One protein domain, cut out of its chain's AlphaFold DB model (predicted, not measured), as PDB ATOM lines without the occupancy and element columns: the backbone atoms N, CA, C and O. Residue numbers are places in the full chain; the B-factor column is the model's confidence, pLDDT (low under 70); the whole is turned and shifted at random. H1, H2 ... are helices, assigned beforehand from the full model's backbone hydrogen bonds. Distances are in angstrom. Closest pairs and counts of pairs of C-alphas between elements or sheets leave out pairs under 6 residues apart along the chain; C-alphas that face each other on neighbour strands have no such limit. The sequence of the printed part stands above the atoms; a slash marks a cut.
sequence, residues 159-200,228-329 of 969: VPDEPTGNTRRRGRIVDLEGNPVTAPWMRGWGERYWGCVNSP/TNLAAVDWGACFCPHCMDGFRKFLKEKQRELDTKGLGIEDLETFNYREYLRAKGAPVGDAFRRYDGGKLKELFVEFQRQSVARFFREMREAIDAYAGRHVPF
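What this domain is: This is residues 159 to 200 and 228 to 329 of the 969 residues of the protein "IU_nuc_hydro domain-containing protein" of Planctomycetes bacterium (UniProt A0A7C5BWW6). One long helix, H5, runs most of the length of the domain, and four short helices gather round its first half: H1 packs on it at a shallow tilt, H2 packs on it about perpendicular, H4 makes a corner with the last residues of H1, and H3 makes a corner with H2, its first residue, Tyr 273, coming closest to H2. Long loops, residues 159 to 200 and residues 254 to 272, make up much of the rest. The printed part has 144 residues with five named helices, in the order H1, H2, H3, H4, H5, and no named strand; its class is all helix, though under half of the residues, 64, are in named elements. It is compact, with a radius of gyration of the C-alphas of 16.5 A, and spans 49 by 36 by 23 A.

Where its parts are: H5, residues 294 to 323, is 43.7 A long from C-alpha 294 at (90.524, 39.069, 73.827) to C-alpha 323 at (104.072, 76.077, 92.808). H1 is residues 228 to 235, 11.4 A long, and begins at C-alpha 228 at (102.438, 53.462, 86.347). H2 is residues 241 to 253, 18.6 A long. H3 is residues 273 to 279, and H4 is residues 285 to 290.

How they stand to each other: H5 touches H1 with residues 301 to 308 alone; the closest C-alphas are those of Leu 230 and Gln 304, 5.4 A apart. The two stand at a shallow tilt of 27 degrees and run opposite ways. H2 touches H5 through its residues 246 to 250 and residues 300 to 303 of H5 alone, closest at the C-alphas of Phe 247 and Phe 303, 6.3 A apart. Their lines are only just about perpendicular, at 72 degrees. H1 and H4 touch about perpendicular, at 80 degrees, with the C-alphas of Trp 235 and Asp 286 closest at 4.2 A. H3 touches H2 at residues 244 to 248 of H2 alone, about perpendicular at 75 degrees; the closest C-alphas, of Met 244 and Tyr 273, are 6.3 A apart. The helix packing is mostly crossed. H3 and H5 are near each other, while H1 and H3 are apart, and so are H2 and H4. In H2, H3 and H5 every O i to N i+4 pair is within hydrogen-bond range; in H1 2 of 4 are, and in H4 0 of 2, beside 3 of 3 O i to N i+3 pairs.

The domain as a whole: The two C-alphas farthest apart, those of Gly 262 and Gly 324, are 50.3 A apart. Residues 201 to 227 are not printed, and C-alphas 200 and 228 are 14.8 A apart across this cut. The link from H2 to H3 is long, with 19 residues; those from H1 to H2, H3 to H4 and H4 to H5 are tight. The mean pLDDT of the printed part is 94.3, and no printed residue is under 70.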
ATOM      1  N   VAL A 159     105.593  56.216  95.983       93.06
ATOM      2  CA  VAL A 159     105.336  57.312  96.929       93.06
ATOM      3  C   VAL A 159     104.720  56.739  98.221       93.06
ATOM      4  O   VAL A 159     103.733  55.986  98.140       93.06
ATOM      5  N   PRO A 160     105.332  57.008  99.395       93.25
ATOM      6  CA  PRO A 160     104.808  56.556 100.681       93.25
ATOM      7  C   PRO A 160     103.431  57.159 100.963       93.25
ATOM      8  O   PRO A 160     103.047  58.146 100.347       93.25
ATOM      9  N   ASP A 161     102.680  56.550 101.880       93.12
ATOM     10  CA  ASP A 161     101.370  57.072 102.282       93.12
ATOM     11  C   ASP A 161     101.497  58.518 102.793       93.12
ATOM     12  O   ASP A 161     100.714  59.371 102.399       93.12
ATOM     13  N   GLU A 162     102.523  58.804 103.594       90.50
ATOM     14  CA  GLU A 162     102.900  60.158 104.011       90.50
ATOM     15  C   GLU A 162     104.275  60.510 103.423       90.50
ATOM     16  O   GLU A 162     105.141  59.633 103.436       90.50
ATOM     17  N   PRO A 163     104.556  61.749 102.968       86.56
ATOM     18  CA  PRO A 163     105.791  62.083 102.241       86.56
ATOM     19  C   PRO A 163     107.113  61.701 102.928       86.56
ATOM     20  O   PRO A 163     108.086  61.380 102.252       86.56
ATOM     21  N   THR A 164     107.154  61.720 104.262       84.25
ATOM     22  CA  THR A 164     108.317  61.313 105.078       84.25
ATOM     23  C   THR A 164     108.152  59.936 105.727       84.25
ATOM     24  O   THR A 164     108.988  59.529 106.530       84.25
ATOM     25  N   GLY A 165     107.055  59.237 105.440       87.06
ATOM     26  CA  GLY A 165     106.738  57.931 105.998       87.06
ATOM     27  C   GLY A 165     107.384  56.777 105.231       87.06
ATOM     28  O   GLY A 165     107.908  56.924 104.128       87.06
ATOM     29  N   ASN A 166     107.291  55.583 105.819       86.50
ATOM     30  CA  ASN A 166     107.821  54.350 105.232       86.50
ATOM     31  C   ASN A 166     106.739  53.355 104.785       86.50
ATOM     32  O   ASN A 166     107.075  52.351 104.156       86.50
ATOM     33  N   THR A 167     105.459  53.626 105.055       89.75
ATOM     34  CA  THR A 167     104.338  52.739 104.708       89.75
ATOM     35  C   THR A 167     103.813  53.005 103.299       89.75
ATOM     36  O   THR A 167     103.883  54.128 102.796       89.75
ATOM     37  N   ARG A 168     103.310  51.954 102.641       92.44
ATOM     38  CA  ARG A 168     102.733  52.004 101.286       92.44
ATOM     39  C   ARG A 168     101.479  51.142 101.203       92.44
ATOM     40  O   ARG A 168     101.470  50.140 100.502       92.44
ATOM     41  N   ARG A 169     100.426  51.488 101.940       90.94
ATOM     42  CA  ARG A 169      99.221  50.643 102.060       90.94
ATOM     43  C   ARG A 169      97.966  51.265 101.453       90.94
ATOM     44  O   ARG A 169      97.064  50.530 101.067       90.94
ATOM     45  N   ARG A 170      97.914  52.591 101.300       93.31
ATOM     46  CA  ARG A 170      96.748  53.302 100.751       93.31
ATOM     47  C   ARG A 170      96.794  53.377  99.228       93.31
ATOM     48  O   ARG A 170      97.848  53.645  98.657       93.31
ATOM     49  N   GLY A 171      95.657  53.145  98.572       96.00
ATOM     50  CA  GLY A 171      95.503  53.399  97.137       96.00
ATOM     51  C   GLY A 171      96.408  52.584  96.209       96.00
ATOM     52  O   GLY A 171      96.824  53.072  95.160       96.00
ATOM     53  N   ARG A 172      96.773  51.358  96.593       96.44
ATOM     54  CA  ARG A 172      97.754  50.545  95.860       96.44
ATOM     55  C   ARG A 172      97.135  49.782  94.695       96.44
ATOM     56  O   ARG A 172      95.933  49.510  94.670       96.44
ATOM     57  N   ILE A 173      97.963  49.440  93.710       96.69
ATOM     58  CA  ILE A 173      97.557  48.497  92.672       96.69
ATOM     59  C   ILE A 173      97.374  47.107  93.281       96.69
ATOM     60  O   ILE A 173      98.143  46.706  94.152       96.69
ATOM     61  N   VAL A 174      96.366  46.376  92.809       97.19
ATOM     62  CA  VAL A 174      96.060  45.021  93.278       97.19
ATOM     63  C   VAL A 174      95.842  44.076  92.104       97.19
ATOM     64  O   VAL A 174      95.426  44.518  91.025       97.19
ATOM     65  N   ASP A 175      96.127  42.800  92.332       96.75
ATOM     66  CA  ASP A 175      95.895  41.712  91.385       96.75
ATOM     67  C   ASP A 175      94.437  41.196  91.412       96.75
ATOM     68  O   ASP A 175      93.553  41.786  92.044       96.75
ATOM     69  N   LEU A 176      94.163  40.103  90.689       96.06
ATOM     70  CA  LEU A 176      92.834  39.474  90.621       96.06
ATOM     71  C   LEU A 176      92.353  38.917  91.970       96.06
ATOM     72  O   LEU A 176      91.144  38.804  92.186       96.06
ATOM     73  N   GLU A 177      93.260  38.601  92.888       95.81
ATOM     74  CA  GLU A 177      92.954  38.124  94.241       95.81
ATOM     75  C   GLU A 177      92.820  39.282  95.236       95.81
ATOM     76  O   GLU A 177      92.165  39.152  96.266       95.81
ATOM     77  N   GLY A 178      93.271  40.476  94.855       94.75
ATOM     78  CA  GLY A 178      93.183  41.688  95.662       94.75
ATOM     79  C   GLY A 178      94.447  41.925  96.475       94.75
ATOM     80  O   GLY A 178      94.464  42.824  97.314       94.75
ATOM     81  N   ASN A 179      95.502  41.155  96.211       94.44
ATOM     82  CA  ASN A 179      96.785  41.331  96.858       94.44
ATOM     83  C   ASN A 179      97.497  42.547  96.247       94.44
ATOM     84  O   ASN A 179      97.465  42.728  95.024       94.44
ATOM     85  N   PRO A 180      98.155  43.392  97.060       94.00
ATOM     86  CA  PRO A 180      98.967  44.491  96.556       94.00
ATOM     87  C   PRO A 180     100.105  44.009  95.650       94.00
ATOM     88  O   PRO A 180     100.797  43.040  95.965       94.00
ATOM     89  N   VAL A 181     100.335  44.717  94.542       92.75
ATOM     90  CA  VAL A 181     101.334  44.323  93.535       92.75
ATOM     91  C   VAL A 181     102.593  45.186  93.615       92.75
ATOM     92  O   VAL A 181     102.548  46.415  93.724       92.75
ATOM     93  N   THR A 182     103.733  44.507  93.513       90.69
ATOM     94  CA  THR A 182     105.079  45.082  93.436       90.69
ATOM     95  C   THR A 182     105.679  44.782  92.063       90.69
ATOM     96  O   THR A 182     105.494  43.681  91.530       90.69
ATOM     97  N   ALA A 183     106.428  45.734  91.501       89.19
ATOM     98  CA  ALA A 183     107.139  45.531  90.241       89.19
ATOM     99  C   ALA A 183     108.091  44.316  90.316       89.19
ATOM    100  O   ALA A 183     108.706  44.096  91.366       89.19
ATOM    101  N   PRO A 184     108.278  43.545  89.226       87.94
ATOM    102  CA  PRO A 184     109.045  42.297  89.251       87.94
ATOM    103  C   PRO A 184     110.449  42.405  89.856       87.94
ATOM    104  O   PRO A 184     110.845  41.551  90.645       87.94
ATOM    105  N   TRP A 185     111.181  43.478  89.549       84.44
ATOM    106  CA  TRP A 185     112.548  43.704  90.036       84.44
ATOM    107  C   TRP A 185     112.625  44.224  91.481       84.44
ATOM    108  O   TRP A 185     113.715  44.319  92.034       84.44
ATOM    109  N   MET A 186     111.487  44.552  92.103       85.56
ATOM    110  CA  MET A 186     111.401  45.103  93.463       85.56
ATOM    111  C   MET A 186     110.852  44.099  94.487       85.56
ATOM    112  O   MET A 186     110.747  44.424  95.666       85.56
ATOM    113  N   ARG A 187     110.491  42.875  94.078       85.06
ATOM    114  CA  ARG A 187     109.849  41.876  94.959       85.06
ATOM    115  C   ARG A 187     110.707  41.463  96.163       85.06
ATOM    116  O   ARG A 187     110.162  41.009  97.160       85.06
ATOM    117  N   GLY A 188     112.024  41.673  96.101       77.69
ATOM    118  CA  GLY A 188     112.943  41.463  97.225       77.69
ATOM    119  C   GLY A 188     113.059  42.639  98.205       77.69
ATOM    120  O   GLY A 188     113.789  42.531  99.182       77.69
ATOM    121  N   TRP A 189     112.392  43.775  97.963       78.69
ATOM    122  CA  TRP A 189     112.603  45.029  98.712       78.69
ATOM    123  C   TRP A 189     111.599  45.256  99.862       78.69
ATOM    124  O   TRP A 189     111.495  46.373 100.381       78.69
ATOM    125  N   GLY A 190     110.849  44.222 100.256       78.44
ATOM    126  CA  GLY A 190     109.805  44.295 101.286       78.44
ATOM    127  C   GLY A 190     108.487  44.899 100.779       78.44
ATOM    128  O   GLY A 190     108.126  44.727  99.616       78.44
ATOM    129  N   GLU A 191     107.757  45.616 101.647       77.94
ATOM    130  CA  GLU A 191     106.452  46.248 101.349       77.94
ATOM    131  C   GLU A 191     106.576  47.461 100.392       77.94
ATOM    132  O   GLU A 191     106.376  48.622 100.762       77.94
ATOM    133  N   ARG A 192     106.945  47.209  99.130       86.19
ATOM    134  CA  ARG A 192     107.111  48.216  98.064       86.19
ATOM    135  C   ARG A 192     105.993  48.123  97.027       86.19
ATOM    136  O   ARG A 192     106.232  47.856  95.853       86.19
ATOM    137  N   TYR A 193     104.768  48.370  97.472       92.25
ATOM    138  CA  TYR A 193     103.584  48.313  96.618       92.25
ATOM    139  C   TYR A 193     103.421  49.578  95.772       92.25
ATOM    140  O   TYR A 193     103.555  50.701  96.269       92.25
ATOM    141  N   TRP A 194     103.111  49.391  94.490       94.69
ATOM    142  CA  TRP A 194     102.888  50.490  93.549       94.69
ATOM    143  C   TRP A 194     101.536  51.166  93.792       94.69
ATOM    144  O   TRP A 194     100.557  50.530  94.184       94.69
ATOM    145  N   GLY A 195     101.472  52.474  93.572       96.38
ATOM    146  CA  GLY A 195     100.232  53.237  93.649       96.38
ATOM    147  C   GLY A 195      99.346  53.114  92.416       96.38
ATOM    148  O   GLY A 195      99.838  52.967  91.299       96.38
ATOM    149  N   CYS A 196      98.031  53.193  92.618       97.75
ATOM    150  CA  CYS A 196      97.044  53.210  91.548       97.75
ATOM    151  C   CYS A 196      96.675  54.650  91.175       97.75
ATOM    152  O   CYS A 196      96.078  55.368  91.972       97.75
ATOM    153  N   VAL A 197      96.925  55.059  89.930       97.88
ATOM    154  CA  VAL A 197      96.651  56.430  89.447       97.88
ATOM    155  C   VAL A 197      95.163  56.812  89.418       97.88
ATOM    156  O   VAL A 197      94.821  57.990  89.288       97.88
ATOM    157  N   ASN A 198      94.275  55.819  89.535       98.31
ATOM    158  CA  ASN A 198      92.826  55.997  89.633       98.31
ATOM    159  C   ASN A 198      92.318  56.039  91.087       98.31
ATOM    160  O   ASN A 198      91.149  56.355  91.291       98.31
ATOM    161  N   SER A 199      93.150  55.718  92.085       98.06
ATOM    162  CA  SER A 199      92.779  55.815  93.503       98.06
ATOM    163  C   SER A 199      92.939  57.256  94.002       98.06
ATOM    164  O   SER A 199      94.027  57.823  93.856       98.06
ATOM    165  N   PRO A 200      91.904  57.854  94.619       98.00
ATOM    166  CA  PRO A 200      92.011  59.171  95.245       98.00
ATOM    167  C   PRO A 200      93.130  59.256  96.293       98.00
ATOM    168  O   PRO A 200      93.888  60.222  96.298       98.00
ATOM    169  N   THR A 228     103.364  53.665  85.208       93.88
ATOM    170  CA  THR A 228     102.438  53.462  86.347       93.88
ATOM    171  C   THR A 228     101.431  52.304  86.130       93.88
ATOM    172  O   THR A 228     101.833  51.158  85.909       93.88
ATOM    173  N   ASN A 229     100.121  52.579  86.118       95.56
ATOM    174  CA  ASN A 229      99.053  51.600  85.898       95.56
ATOM    175  C   ASN A 229      99.150  50.851  84.561       95.56
ATOM    176  O   ASN A 229      98.761  49.689  84.488       95.56
ATOM    177  N   LEU A 230      99.661  51.487  83.506       95.38
ATOM    178  CA  LEU A 230      99.836  50.837  82.207       95.38
ATOM    179  C   LEU A 230     100.942  49.769  82.248       95.38
ATOM    180  O   LEU A 230     100.879  48.801  81.496       95.38
ATOM    181  N   ALA A 231     101.951  49.916  83.116       94.44
ATOM    182  CA  ALA A 231     102.903  48.835  83.383       94.44
ATOM    183  C   ALA A 231     102.266  47.719  84.221       94.44
ATOM    184  O   ALA A 231     102.513  46.547  83.957       94.44
ATOM    185  N   ALA A 232     101.398  48.072  85.174       94.38
ATOM    186  CA  ALA A 232     100.734  47.108  86.048       94.38
ATOM    187  C   ALA A 232      99.900  46.061  85.282       94.38
ATOM    188  O   ALA A 232      99.787  44.927  85.748       94.38
ATOM    189  N   VAL A 233      99.378  46.389  84.090       95.25
ATOM    190  CA  VAL A 233      98.633  45.428  83.248       95.25
ATOM    191  C   VAL A 233      99.494  44.239  82.842       95.25
ATOM    192  O   VAL A 233      99.006  43.110  82.830       95.25
ATOM    193  N   ASP A 234     100.791  44.451  82.604       93.75
ATOM    194  CA  ASP A 234     101.734  43.369  82.306       93.75
ATOM    195  C   ASP A 234     101.948  42.427  83.510       93.75
ATOM    196  O   ASP A 234     102.472  41.328  83.344       93.75
ATOM    197  N   TRP A 235     101.537  42.827  84.715       93.81
ATOM    198  CA  TRP A 235     101.680  42.057  85.959       93.81
ATOM    199  C   TRP A 235     100.335  41.562  86.498       93.81
ATOM    200  O   TRP A 235     100.256  41.129  87.645       93.81
ATOM    201  N   GLY A 236      99.268  41.659  85.698       95.25
ATOM    202  CA  GLY A 236      97.924  41.282  86.131       95.25
ATOM    203  C   GLY A 236      97.324  42.261  87.136       95.25
ATOM    204  O   GLY A 236      96.733  41.837  88.123       95.25
ATOM    205  N   ALA A 237      97.479  43.563  86.898       96.38
ATOM    206  CA  ALA A 237      96.929  44.647  87.708       96.38
ATOM    207  C   ALA A 237      96.556  45.857  86.817       96.38
ATOM    208  O   ALA A 237      96.889  45.927  85.650       96.38
ATOM    209  N   CYS A 238      95.833  46.877  87.255       97.62
ATOM    210  CA  CYS A 238      95.233  47.073  88.559       97.62
ATOM    211  C   CYS A 238      93.747  46.706  88.537       97.62
ATOM    212  O   CYS A 238      92.965  47.324  87.816       97.62
ATOM    213  N   PHE A 239      93.354  45.765  89.395       98.06
ATOM    214  CA  PHE A 239      91.969  45.322  89.561       98.06
ATOM    215  C   PHE A 239      91.313  45.872  90.843       98.06
ATOM    216  O   PHE A 239      90.446  45.234  91.443       98.06
ATOM    217  N   CYS A 240      91.733  47.062  91.291       97.94
ATOM    218  CA  CYS A 240      91.119  47.718  92.448       97.94
ATOM    219  C   CYS A 240      89.708  48.241  92.110       97.94
ATOM    220  O   CYS A 240      89.407  48.445  90.927       97.94
ATOM    221  N   PRO A 241      88.860  48.524  93.120       97.81
ATOM    222  CA  PRO A 241      87.501  49.024  92.898       97.81
ATOM    223  C   PRO A 241      87.442  50.246  91.968       97.81
ATOM    224  O   PRO A 241      86.688  50.242  91.000       97.81
ATOM    225  N   HIS A 242      88.332  51.229  92.151       98.25
ATOM    226  CA  HIS A 242      88.372  52.431  91.306       98.25
ATOM    227  C   HIS A 242      88.679  52.135  89.832       98.25
ATOM    228  O   HIS A 242      88.117  52.770  88.940       98.25
ATOM    229  N   CYS A 243      89.558  51.167  89.551       98.38
ATOM    230  CA  CYS A 243      89.845  50.746  88.179       98.38
ATOM    231  C   CYS A 243      88.670  49.983  87.563       98.38
ATOM    232  O   CYS A 243      88.410  50.153  86.377       98.38
ATOM    233  N   MET A 244      87.958  49.163  88.342       98.44
ATOM    234  CA  MET A 244      86.786  48.433  87.844       98.44
ATOM    235  C   MET A 244      85.624  49.378  87.546       98.44
ATOM    236  O   MET A 244      85.019  49.284  86.479       98.44
ATOM    237  N   ASP A 245      85.377  50.349  88.422       98.19
ATOM    238  CA  ASP A 245      84.365  51.382  88.197       98.19
ATOM    239  C   ASP A 245      84.736  52.293  87.026       98.19
ATOM    240  O   ASP A 245      83.897  52.597  86.175       98.19
ATOM    241  N   GLY A 246      86.006  52.698  86.940       98.00
ATOM    242  CA  GLY A 246      86.522  53.489  85.827       98.00
ATOM    243  C   GLY A 246      86.405  52.760  84.488       98.00
ATOM    244  O   GLY A 246      85.954  53.354  83.509       98.00
ATOM    245  N   PHE A 247      86.742  51.470  84.445       98.38
ATOM    246  CA  PHE A 247      86.644  50.685  83.219       98.38
ATOM    247  C   PHE A 247      85.192  50.463  82.792       98.38
ATOM    248  O   PHE A 247      84.874  50.568  81.610       98.38
ATOM    249  N   ARG A 248      84.281  50.244  83.746       97.88
ATOM    250  CA  ARG A 248      82.844  50.175  83.460       97.88
ATOM    251  C   ARG A 248      82.335  51.467  82.822       97.88
ATOM    252  O   ARG A 248      81.641  51.408  81.813       97.88
ATOM    253  N   LYS A 249      82.715  52.632  83.361       97.38
ATOM    254  CA  LYS A 249      82.372  53.946  82.777       97.38
ATOM    255  C   LYS A 249      82.929  54.101  81.360       97.38
ATOM    256  O   LYS A 249      82.186  54.474  80.461       97.38
ATOM    257  N   PHE A 250      84.187  53.723  81.150       97.50
ATOM    258  CA  PHE A 250      84.816  53.728  79.829       97.50
ATOM    259  C   PHE A 250      84.060  52.855  78.810       97.50
ATOM    260  O   PHE A 250      83.829  53.268  77.675       97.50
ATOM    261  N   LEU A 251      83.616  51.660  79.210       97.00
ATOM    262  CA  LEU A 251      82.812  50.796  78.343       97.00
ATOM    263  C   LEU A 251      81.434  51.402  78.035       97.00
ATOM    264  O   LEU A 251      80.975  51.287  76.902       97.00
ATOM    265  N   LYS A 252      80.798  52.090  78.995       95.06
ATOM    266  CA  LYS A 252      79.531  52.814  78.771       95.06
ATOM    267  C   LYS A 252      79.678  53.939  77.755       95.06
ATOM    268  O   LYS A 252      78.835  54.078  76.874       95.06
ATOM    269  N   GLU A 253      80.763  54.704  77.822       94.81
ATOM    270  CA  GLU A 253      81.065  55.747  76.830       94.81
ATOM    271  C   GLU A 253      81.215  55.158  75.419       94.81
ATOM    272  O   GLU A 253      80.795  55.766  74.436       94.81
ATOM    273  N   LYS A 254      81.736  53.930  75.327       92.75
ATOM    274  CA  LYS A 254      81.924  53.195  74.072       92.75
ATOM    275  C   LYS A 254      80.774  52.268  73.691       92.75
ATOM    276  O   LYS A 254      80.863  51.605  72.664       92.75
ATOM    277  N   GLN A 255      79.681  52.223  74.449       89.19
ATOM    278  CA  GLN A 255      78.639  51.202  74.271       89.19
ATOM    279  C   GLN A 255      78.011  51.194  72.869       89.19
ATOM    280  O   GLN A 255      77.572  50.153  72.397       89.19
ATOM    281  N   ARG A 256      77.985  52.346  72.182       89.12
ATOM    282  CA  ARG A 256      77.457  52.464  70.810       89.12
ATOM    283  C   ARG A 256      78.366  51.821  69.757       89.12
ATOM    284  O   ARG A 256      77.907  51.540  68.659       89.12
ATOM    285  N   GLU A 257      79.637  51.615  70.087       89.19
ATOM    286  CA  GLU A 257      80.681  51.054  69.220       89.19
ATOM    287  C   GLU A 257      80.980  49.580  69.552       89.19
ATOM    288  O   GLU A 257      81.802  48.952  68.885       89.19
ATOM    289  N   LEU A 258      80.360  49.029  70.601       89.44
ATOM    290  CA  LEU A 258      80.694  47.724  71.164       89.44
ATOM    291  C   LEU A 258      79.502  46.769  71.090       89.44
ATOM    292  O   LEU A 258      78.426  47.063  71.603       89.44
ATOM    293  N   ASP A 259      79.726  45.574  70.544       89.88
ATOM    294  CA  ASP A 259      78.819  44.441  70.740       89.88
ATOM    295  C   ASP A 259      79.039  43.856  72.142       89.88
ATOM    296  O   ASP A 259      79.801  42.909  72.340       89.88
ATOM    297  N   THR A 260      78.416  44.470  73.149       87.06
ATOM    298  CA  THR A 260      78.579  44.075  74.556       87.06
ATOM    299  C   THR A 260      78.190  42.616  74.793       87.06
ATOM    300  O   THR A 260      78.908  41.907  75.499       87.06
ATOM    301  N   LYS A 261      77.131  42.128  74.134       86.06
ATOM    302  CA  LYS A 261      76.718  40.720  74.212       86.06
ATOM    303  C   LYS A 261      77.752  39.792  73.582       86.06
ATOM    304  O   LYS A 261      78.128  38.804  74.211       86.06
ATOM    305  N   GLY A 262      78.264  40.127  72.395       87.50
ATOM    306  CA  GLY A 262      79.344  39.383  71.737       87.50
ATOM    307  C   GLY A 262      80.650  39.354  72.540       87.50
ATOM    308  O   GLY A 262      81.441  38.421  72.410       87.50
ATOM    309  N   LEU A 263      80.855  40.330  73.428       90.62
ATOM    310  CA  LEU A 263      81.977  40.387  74.371       90.62
ATOM    311  C   LEU A 263      81.721  39.643  75.694       90.62
ATOM    312  O   LEU A 263      82.596  39.638  76.561       90.62
ATOM    313  N   GLY A 264      80.556  39.013  75.866       90.88
ATOM    314  CA  GLY A 264      80.188  38.303  77.093       90.88
ATOM    315  C   GLY A 264      79.775  39.222  78.248       90.88
ATOM    316  O   GLY A 264      79.883  38.822  79.405       90.88
ATOM    317  N   ILE A 265      79.328  40.446  77.950       92.94
ATOM    318  CA  ILE A 265      78.766  41.389  78.923       92.94
ATOM    319  C   ILE A 265      77.236  41.312  78.836       92.94
ATOM    320  O   ILE A 265      76.637  41.834  77.897       92.94
ATOM    321  N   GLU A 266      76.606  40.669  79.819       87.88
ATOM    322  CA  GLU A 266      75.140  40.550  79.889       87.88
ATOM    323  C   GLU A 266      74.474  41.869  80.296       87.88
ATOM    324  O   GLU A 266      73.537  42.321  79.639       87.88
ATOM    325  N   ASP A 267      75.000  42.504  81.345       91.38
ATOM    326  CA  ASP A 267      74.560  43.806  81.835       91.38
ATOM    327  C   ASP A 267      75.768  44.708  82.107       91.38
ATOM    328  O   ASP A 267      76.607  44.446  82.972       91.38
ATOM    329  N   LEU A 268      75.848  45.801  81.349       92.62
ATOM    330  CA  LEU A 268      76.934  46.766  81.452       92.62
ATOM    331  C   LEU A 268      76.846  47.623  82.728       92.62
ATOM    332  O   LEU A 268      77.867  48.136  83.193       92.62
ATOM    333  N   GLU A 269      75.660  47.774  83.320       92.25
ATOM    334  CA  GLU A 269      75.475  48.544  84.552       92.25
ATOM    335  C   GLU A 269      76.143  47.857  85.744       92.25
ATOM    336  O   GLU A 269      76.789  48.517  86.565       92.25
ATOM    337  N   THR A 270      76.079  46.527  85.799       94.12
ATOM    338  CA  THR A 270      76.645  45.712  86.883       94.12
ATOM    339  C   THR A 270      77.999  45.073  86.549       94.12
ATOM    340  O   THR A 270      78.673  44.588  87.462       94.12
ATOM    341  N   PHE A 271      78.469  45.175  85.300       96.88
ATOM    342  CA  PHE A 271      79.710  44.549  84.834       96.88
ATOM    343  C   PHE A 271      80.956  44.882  85.674       96.88
ATOM    344  O   PHE A 271      81.330  46.045  85.846       96.88
ATOM    345  N   ASN A 272      81.661  43.840  86.124       97.19
ATOM    346  CA  ASN A 272      82.946  43.934  86.812       97.19
ATOM    347  C   ASN A 272      83.994  43.074  86.092       97.19
ATOM    348  O   ASN A 272      83.924  41.846  86.099       97.19
ATOM    349  N   TYR A 273      84.991  43.727  85.492       97.75
ATOM    350  CA  TYR A 273      85.991  43.042  84.672       97.75
ATOM    351  C   TYR A 273      86.895  42.090  85.465       97.75
ATOM    352  O   TYR A 273      87.311  41.061  84.939       97.75
ATOM    353  N   ARG A 274      87.159  42.379  86.744       97.69
ATOM    354  CA  ARG A 274      87.916  41.482  87.624       97.69
ATOM    355  C   ARG A 274      87.172  40.167  87.830       97.69
ATOM    356  O   ARG A 274      87.761  39.105  87.652       97.69
ATOM    357  N   GLU A 275      85.886  40.233  88.163       96.94
ATOM    358  CA  GLU A 275      85.068  39.031  88.363       96.94
ATOM    359  C   GLU A 275      84.865  38.267  87.052       96.94
ATOM    360  O   GLU A 275      84.967  37.042  87.035       96.94
ATOM    361  N   TYR A 276      84.702  38.983  85.932       97.12
ATOM    362  CA  TYR A 276      84.693  38.381  84.597       97.12
ATOM    363  C   TYR A 276      85.972  37.571  84.323       97.12
ATOM    364  O   TYR A 276      85.904  36.415  83.908       97.12
ATOM    365  N   LEU A 277      87.149  38.144  84.592       97.19
ATOM    366  CA  LEU A 277      88.433  37.466  84.399       97.19
ATOM    367  C   LEU A 277      88.600  36.252  85.321       97.19
ATOM    368  O   LEU A 277      89.080  35.211  84.870       97.19
ATOM    369  N   ARG A 278      88.164  36.346  86.584       96.38
ATOM    370  CA  ARG A 278      88.178  35.213  87.527       96.38
ATOM    371  C   ARG A 278      87.293  34.068  87.041       96.38
ATOM    372  O   ARG A 278      87.741  32.925  87.025       96.38
ATOM    373  N   ALA A 279      86.083  34.371  86.569       95.25
ATOM    374  CA  ALA A 279      85.169  33.377  86.007       95.25
ATOM    375  C   ALA A 279      85.737  32.692  84.747       95.25
ATOM    376  O   ALA A 279      85.432  31.533  84.477       95.25
ATOM    377  N   LYS A 280      86.593  33.388  83.989       94.56
ATOM    378  CA  LYS A 280      87.301  32.856  82.812       94.56
ATOM    379  C   LYS A 280      88.636  32.175  83.137       94.56
ATOM    380  O   LYS A 280      89.366  31.824  82.211       94.56
ATOM    381  N   GLY A 281      88.972  32.000  84.418       95.25
ATOM    382  CA  GLY A 281      90.215  31.353  84.843       95.25
ATOM    383  C   GLY A 281      91.475  32.120  84.429       95.25
ATOM    384  O   GLY A 281      92.498  31.502  84.137       95.25
ATOM    385  N   ALA A 282      91.406  33.453  84.347       96.94
ATOM    386  CA  ALA A 282      92.570  34.270  84.021       96.94
ATOM    387  C   ALA A 282      93.668  34.114  85.092       96.94
ATOM    388  O   ALA A 282      93.360  34.082  86.287       96.94
ATOM    389  N   PRO A 283      94.950  34.040  84.697       96.50
ATOM    390  CA  PRO A 283      96.036  33.835  85.640       96.50
ATOM    391  C   PRO A 283      96.344  35.105  86.442       96.50
ATOM    392  O   PRO A 283      96.233  36.223  85.938       96.50
ATOM    393  N   VAL A 284      96.788  34.918  87.684       95.50
ATOM    394  CA  VAL A 284      97.252  35.985  88.583       95.50
ATOM    395  C   VAL A 284      98.719  36.319  88.289       95.50
ATOM    396  O   VAL A 284      99.502  35.455  87.886       95.50
ATOM    397  N   GLY A 285      99.110  37.577  88.497       93.38
ATOM    398  CA  GLY A 285     100.499  38.017  88.374       93.38
ATOM    399  C   GLY A 285     101.007  38.089  86.927       93.38
ATOM    400  O   GLY A 285     100.246  38.262  85.977       93.38
ATOM    401  N   ASP A 286     102.322  37.932  86.747       93.38
ATOM    402  CA  ASP A 286     103.018  38.137  85.460       93.38
ATOM    403  C   ASP A 286     102.520  37.236  84.319       93.38
ATOM    404  O   ASP A 286     102.656  37.576  83.140       93.38
ATOM    405  N   ALA A 287     101.923  36.088  84.646       94.75
ATOM    406  CA  ALA A 287     101.320  35.199  83.659       94.75
ATOM    407  C   ALA A 287     100.160  35.878  82.903       94.75
ATOM    408  O   ALA A 287      99.924  35.565  81.732       94.75
ATOM    409  N   PHE A 288      99.505  36.877  83.513       95.69
ATOM    410  CA  PHE A 288      98.448  37.666  82.879       95.69
ATOM    411  C   PHE A 288      98.915  38.373  81.608       95.69
ATOM    412  O   PHE A 288      98.128  38.541  80.673       95.69
ATOM    413  N   ARG A 289     100.204  38.726  81.497       94.69
ATOM    414  CA  ARG A 289     100.755  39.345  80.284       94.69
ATOM    415  C   ARG A 289     100.449  38.529  79.031       94.69
ATOM    416  O   ARG A 289     100.027  39.097  78.026       94.69
ATOM    417  N   ARG A 290     100.626  37.207  79.113       94.94
ATOM    418  CA  ARG A 290     100.455  36.260  77.998       94.94
ATOM    419  C   ARG A 290      99.024  35.747  77.848       94.94
ATOM    420  O   ARG A 290      98.729  35.102  76.852       94.94
ATOM    421  N   TYR A 291      98.156  36.021  78.819       96.12
ATOM    422  CA  TYR A 291      96.757  35.616  78.765       96.12
ATOM    423  C   TYR A 291      96.033  36.316  77.611       96.12
ATOM    424  O   TYR A 291      96.030  37.551  77.535       96.12
ATOM    425  N   ASP A 292      95.417  35.534  76.728       92.62
ATOM    426  CA  ASP A 292      94.534  36.052  75.690       92.62
ATOM    427  C   ASP A 292      93.185  36.424  76.318       92.62
ATOM    428  O   ASP A 292      92.268  35.617  76.438       92.62
ATOM    429  N   GLY A 293      93.100  37.663  76.804       92.50
ATOM    430  CA  GLY A 293      91.866  38.239  77.341       92.50
ATOM    431  C   GLY A 293      90.971  38.863  76.265       92.50
ATOM    432  O   GLY A 293      90.069  39.635  76.608       92.50
ATOM    433  N   GLY A 294      91.255  38.582  74.987       94.75
ATOM    434  CA  GLY A 294      90.524  39.069  73.827       94.75
ATOM    435  C   GLY A 294      90.333  40.586  73.803       94.75
ATOM    436  O   GLY A 294      91.099  41.367  74.379       94.75
ATOM    437  N   LYS A 295      89.239  41.011  73.165       95.69
ATOM    438  CA  LYS A 295      88.934  42.430  72.965       95.69
ATOM    439  C   LYS A 295      88.770  43.217  74.270       95.69
ATOM    440  O   LYS A 295      89.123  44.393  74.323       95.69
ATOM    441  N   LEU A 296      88.274  42.589  75.339       96.25
ATOM    442  CA  LEU A 296      88.129  43.259  76.635       96.25
ATOM    443  C   LEU A 296      89.480  43.601  77.268       96.25
ATOM    444  O   LEU A 296      89.600  44.665  77.869       96.25
ATOM    445  N   LYS A 297      90.510  42.764  77.087       96.75
ATOM    446  CA  LYS A 297      91.869  43.096  77.540       96.75
ATOM    447  C   LYS A 297      92.457  44.257  76.745       96.75
ATOM    448  O   LYS A 297      93.058  45.141  77.349       96.75
ATOM    449  N   GLU A 298      92.244  44.309  75.428       97.00
ATOM    450  CA  GLU A 298      92.654  45.462  74.606       97.00
ATOM    451  C   GLU A 298      91.993  46.764  75.081       97.00
ATOM    452  O   GLU A 298      92.666  47.775  75.274       97.00
ATOM    453  N   LEU A 299      90.677  46.731  75.318       97.56
ATOM    454  CA  LEU A 299      89.922  47.874  75.833       97.56
ATOM    455  C   LEU A 299      90.379  48.268  77.242       97.56
ATOM    456  O   LEU A 299      90.434  49.454  77.553       97.56
ATOM    457  N   PHE A 300      90.738  47.299  78.086       98.12
ATOM    458  CA  PHE A 300      91.268  47.572  79.420       98.12
ATOM    459  C   PHE A 300      92.651  48.232  79.371       98.12
ATOM    460  O   PHE A 300      92.905  49.175  80.121       98.12
ATOM    461  N   VAL A 301      93.530  47.794  78.461       98.00
ATOM    462  CA  VAL A 301      94.823  48.449  78.201       98.00
ATOM    463  C   VAL A 301      94.607  49.893  77.744       98.00
ATOM    464  O   VAL A 301      95.261  50.794  78.266       98.00
ATOM    465  N   GLU A 302      93.659  50.133  76.835       97.88
ATOM    466  CA  GLU A 302      93.309  51.485  76.378       97.88
ATOM    467  C   GLU A 302      92.745  52.353  77.516       97.88
ATOM    468  O   GLU A 302      93.169  53.493  77.701       97.88
ATOM    469  N   PHE A 303      91.868  51.809  78.362       98.31
ATOM    470  CA  PHE A 303      91.389  52.503  79.560       98.31
ATOM    471  C   PHE A 303      92.535  52.882  80.514       98.31
ATOM    472  O   PHE A 303      92.580  54.009  81.020       98.31
ATOM    473  N   GLN A 304      93.481  51.972  80.770       98.31
ATOM    474  CA  GLN A 304      94.629  52.280  81.626       98.31
ATOM    475  C   GLN A 304      95.548  53.311  80.963       98.31
ATOM    476  O   GLN A 304      96.035  54.210  81.645       98.31
ATOM    477  N   ARG A 305      95.717  53.267  79.636       98.19
ATOM    478  CA  ARG A 305      96.421  54.303  78.869       98.19
ATOM    479  C   ARG A 305      95.803  55.686  79.105       98.19
ATOM    480  O   ARG A 305      96.519  56.623  79.460       98.19
ATOM    481  N   GLN A 306      94.480  55.805  78.991       98.19
ATOM    482  CA  GLN A 306      93.753  57.055  79.252       98.19
ATOM    483  C   GLN A 306      93.820  57.478  80.723       98.19
ATOM    484  O   GLN A 306      93.938  58.666  81.019       98.19
ATOM    485  N   SER A 307      93.809  56.514  81.646       98.38
ATOM    486  CA  SER A 307      93.975  56.763  83.081       98.38
ATOM    487  C   SER A 307      95.331  57.397  83.394       98.38
ATOM    488  O   SER A 307      95.386  58.373  84.141       98.38
ATOM    489  N   VAL A 308      96.414  56.899  82.786       98.25
ATOM    490  CA  VAL A 308      97.768  57.458  82.935       98.25
ATOM    491  C   VAL A 308      97.859  58.867  82.344       98.25
ATOM    492  O   VAL A 308      98.364  59.773  83.006       98.25
ATOM    493  N   ALA A 309      97.324  59.083  81.137       98.31
ATOM    494  CA  ALA A 309      97.314  60.404  80.505       98.31
ATOM    495  C   ALA A 309      96.546  61.437  81.348       98.31
ATOM    496  O   ALA A 309      97.035  62.540  81.596       98.31
ATOM    497  N   ARG A 310      95.357  61.058  81.834       98.25
ATOM    498  CA  ARG A 310      94.540  61.882  82.731       98.25
ATOM    499  C   ARG A 310      95.285  62.205  84.024       98.25
ATOM    500  O   ARG A 310      95.301  63.360  84.430       98.25
ATOM    501  N   PHE A 311      95.907  61.204  84.644       98.38
ATOM    502  CA  PHE A 311      96.656  61.380  85.884       98.38
ATOM    503  C   PHE A 311      97.766  62.419  85.748       98.38
ATOM    504  O   PHE A 311      97.786  63.359  86.533       98.38
ATOM    505  N   PHE A 312      98.646  62.306  84.750       98.12
ATOM    506  CA  PHE A 312      99.743  63.270  84.611       98.12
ATOM    507  C   PHE A 312      99.263  64.675  84.262       98.12
ATOM    508  O   PHE A 312      99.828  65.632  84.783       98.12
ATOM    509  N   ARG A 313      98.208  64.813  83.447       97.94
ATOM    510  CA  ARG A 313      97.599  66.123  83.171       97.94
ATOM    511  C   ARG A 313      97.089  66.779  84.456       97.94
ATOM    512  O   ARG A 313      97.497  67.885  84.777       97.94
ATOM    513  N   GLU A 314      96.255  66.072  85.213       98.25
ATOM    514  CA  GLU A 314      95.637  66.606  86.435       98.25
ATOM    515  C   GLU A 314      96.661  66.828  87.560       98.25
ATOM    516  O   GLU A 314      96.565  67.804  88.300       98.25
ATOM    517  N   MET A 315      97.663  65.951  87.696       97.75
ATOM    518  CA  MET A 315      98.755  66.156  88.653       97.75
ATOM    519  C   MET A 315      99.582  67.385  88.292       97.75
ATOM    520  O   MET A 315      99.911  68.159  89.183       97.75
ATOM    521  N   ARG A 316      99.891  67.591  87.007       96.88
ATOM    522  CA  ARG A 316     100.618  68.777  86.549       96.88
ATOM    523  C   ARG A 316      99.836  70.052  86.844       96.88
ATOM    524  O   ARG A 316     100.398  70.953  87.446       96.88
ATOM    525  N   GLU A 317      98.547  70.097  86.514       98.19
ATOM    526  CA  GLU A 317      97.682  71.243  86.832       98.19
ATOM    527  C   GLU A 317      97.686  71.556  88.338       98.19
ATOM    528  O   GLU A 317      97.870  72.705  88.737       98.19
ATOM    529  N   ALA A 318      97.550  70.535  89.190       98.56
ATOM    530  CA  ALA A 318      97.557  70.711  90.642       98.56
ATOM    531  C   ALA A 318      98.928  71.134  91.201       98.56
ATOM    532  O   ALA A 318      98.993  71.906  92.161       98.56
ATOM    533  N   ILE A 319     100.020  70.620  90.630       98.50
ATOM    534  CA  ILE A 319     101.393  70.952  91.030       98.50
ATOM    535  C   ILE A 319     101.751  72.371  90.586       98.50
ATOM    536  O   ILE A 319     102.275  73.129  91.398       98.50
ATOM    537  N   ASP A 320     101.417  72.755  89.355       98.25
ATOM    538  CA  ASP A 320     101.654  74.102  88.829       98.25
ATOM    539  C   ASP A 320     100.865  75.144  89.634       98.25
ATOM    540  O   ASP A 320     101.415  76.169  90.045       98.25
ATOM    541  N   ALA A 321      99.596  74.847  89.947       98.44
ATOM    542  CA  ALA A 321      98.764  75.698  90.794       98.44
ATOM    543  C   ALA A 321      99.358  75.882  92.200       98.44
ATOM    544  O   ALA A 321      99.294  76.975  92.756       98.44
ATOM    545  N   TYR A 322      99.955  74.831  92.772       98.56
ATOM    546  CA  TYR A 322     100.631  74.923  94.065       98.56
ATOM    547  C   TYR A 322     101.944  75.712  93.988       98.56
ATOM    548  O   TYR A 322     102.215  76.540  94.852       98.56
ATOM    549  N   ALA A 323     102.758  75.463  92.961       97.75
ATOM    550  CA  ALA A 323     104.072  76.077  92.808       97.75
ATOM    551  C   ALA A 323     104.008  77.554  92.378       97.75
ATOM    552  O   ALA A 323     105.015  78.255  92.473       97.75
ATOM    553  N   GLY A 324     102.866  78.019  91.858       97.81
ATOM    554  CA  GLY A 324     102.717  79.363  91.289       97.81
ATOM    555  C   GLY A 324     103.507  79.567  89.990       97.81
ATOM    556  O   GLY A 324     103.726  80.699  89.565       97.81
ATOM    557  N   ARG A 325     103.967  78.475  89.372       96.06
ATOM    558  CA  ARG A 325     104.744  78.444  88.129       96.06
ATOM    559  C   ARG A 325     104.546  77.102  87.440       96.06
ATOM    560  O   ARG A 325     104.200  76.123  88.092       96.06
ATOM    561  N   HIS A 326     104.880  77.036  86.156       95.75
ATOM    562  CA  HIS A 326     104.997  75.751  85.483       95.75
ATOM    563  C   HIS A 326     106.168  74.939  86.066       95.75
ATOM    564  O   HIS A 326     107.297  75.440  86.168       95.75
ATOM    565  N   VAL A 327     105.902  73.694  86.467       96.56
ATOM    566  CA  VAL A 327     106.892  72.725  86.938       96.56
ATOM    567  C   VAL A 327     107.159  71.706  85.823       96.56
ATOM    568  O   VAL A 327     106.309  70.866  85.518       96.56
ATOM    569  N   PRO A 328     108.358  71.737  85.224       95.62
ATOM    570  CA  PRO A 328     108.764  70.797  84.190       95.62
ATOM    571  C   PRO A 328     108.814  69.369  84.720       95.62
ATOM    572  O   PRO A 328     109.283  69.110  85.834       95.62
ATOM    573  N   PHE A 329     108.371  68.437  83.887       96.94
ATOM    574  CA  PHE A 329     108.348  67.018  84.176       96.94
ATOM    575  C   PHE A 329     109.355  66.313  83.267       96.94
ATOM    576  O   PHE A 329     109.246  66.331  82.037       96.94
TER     577      PHE A 329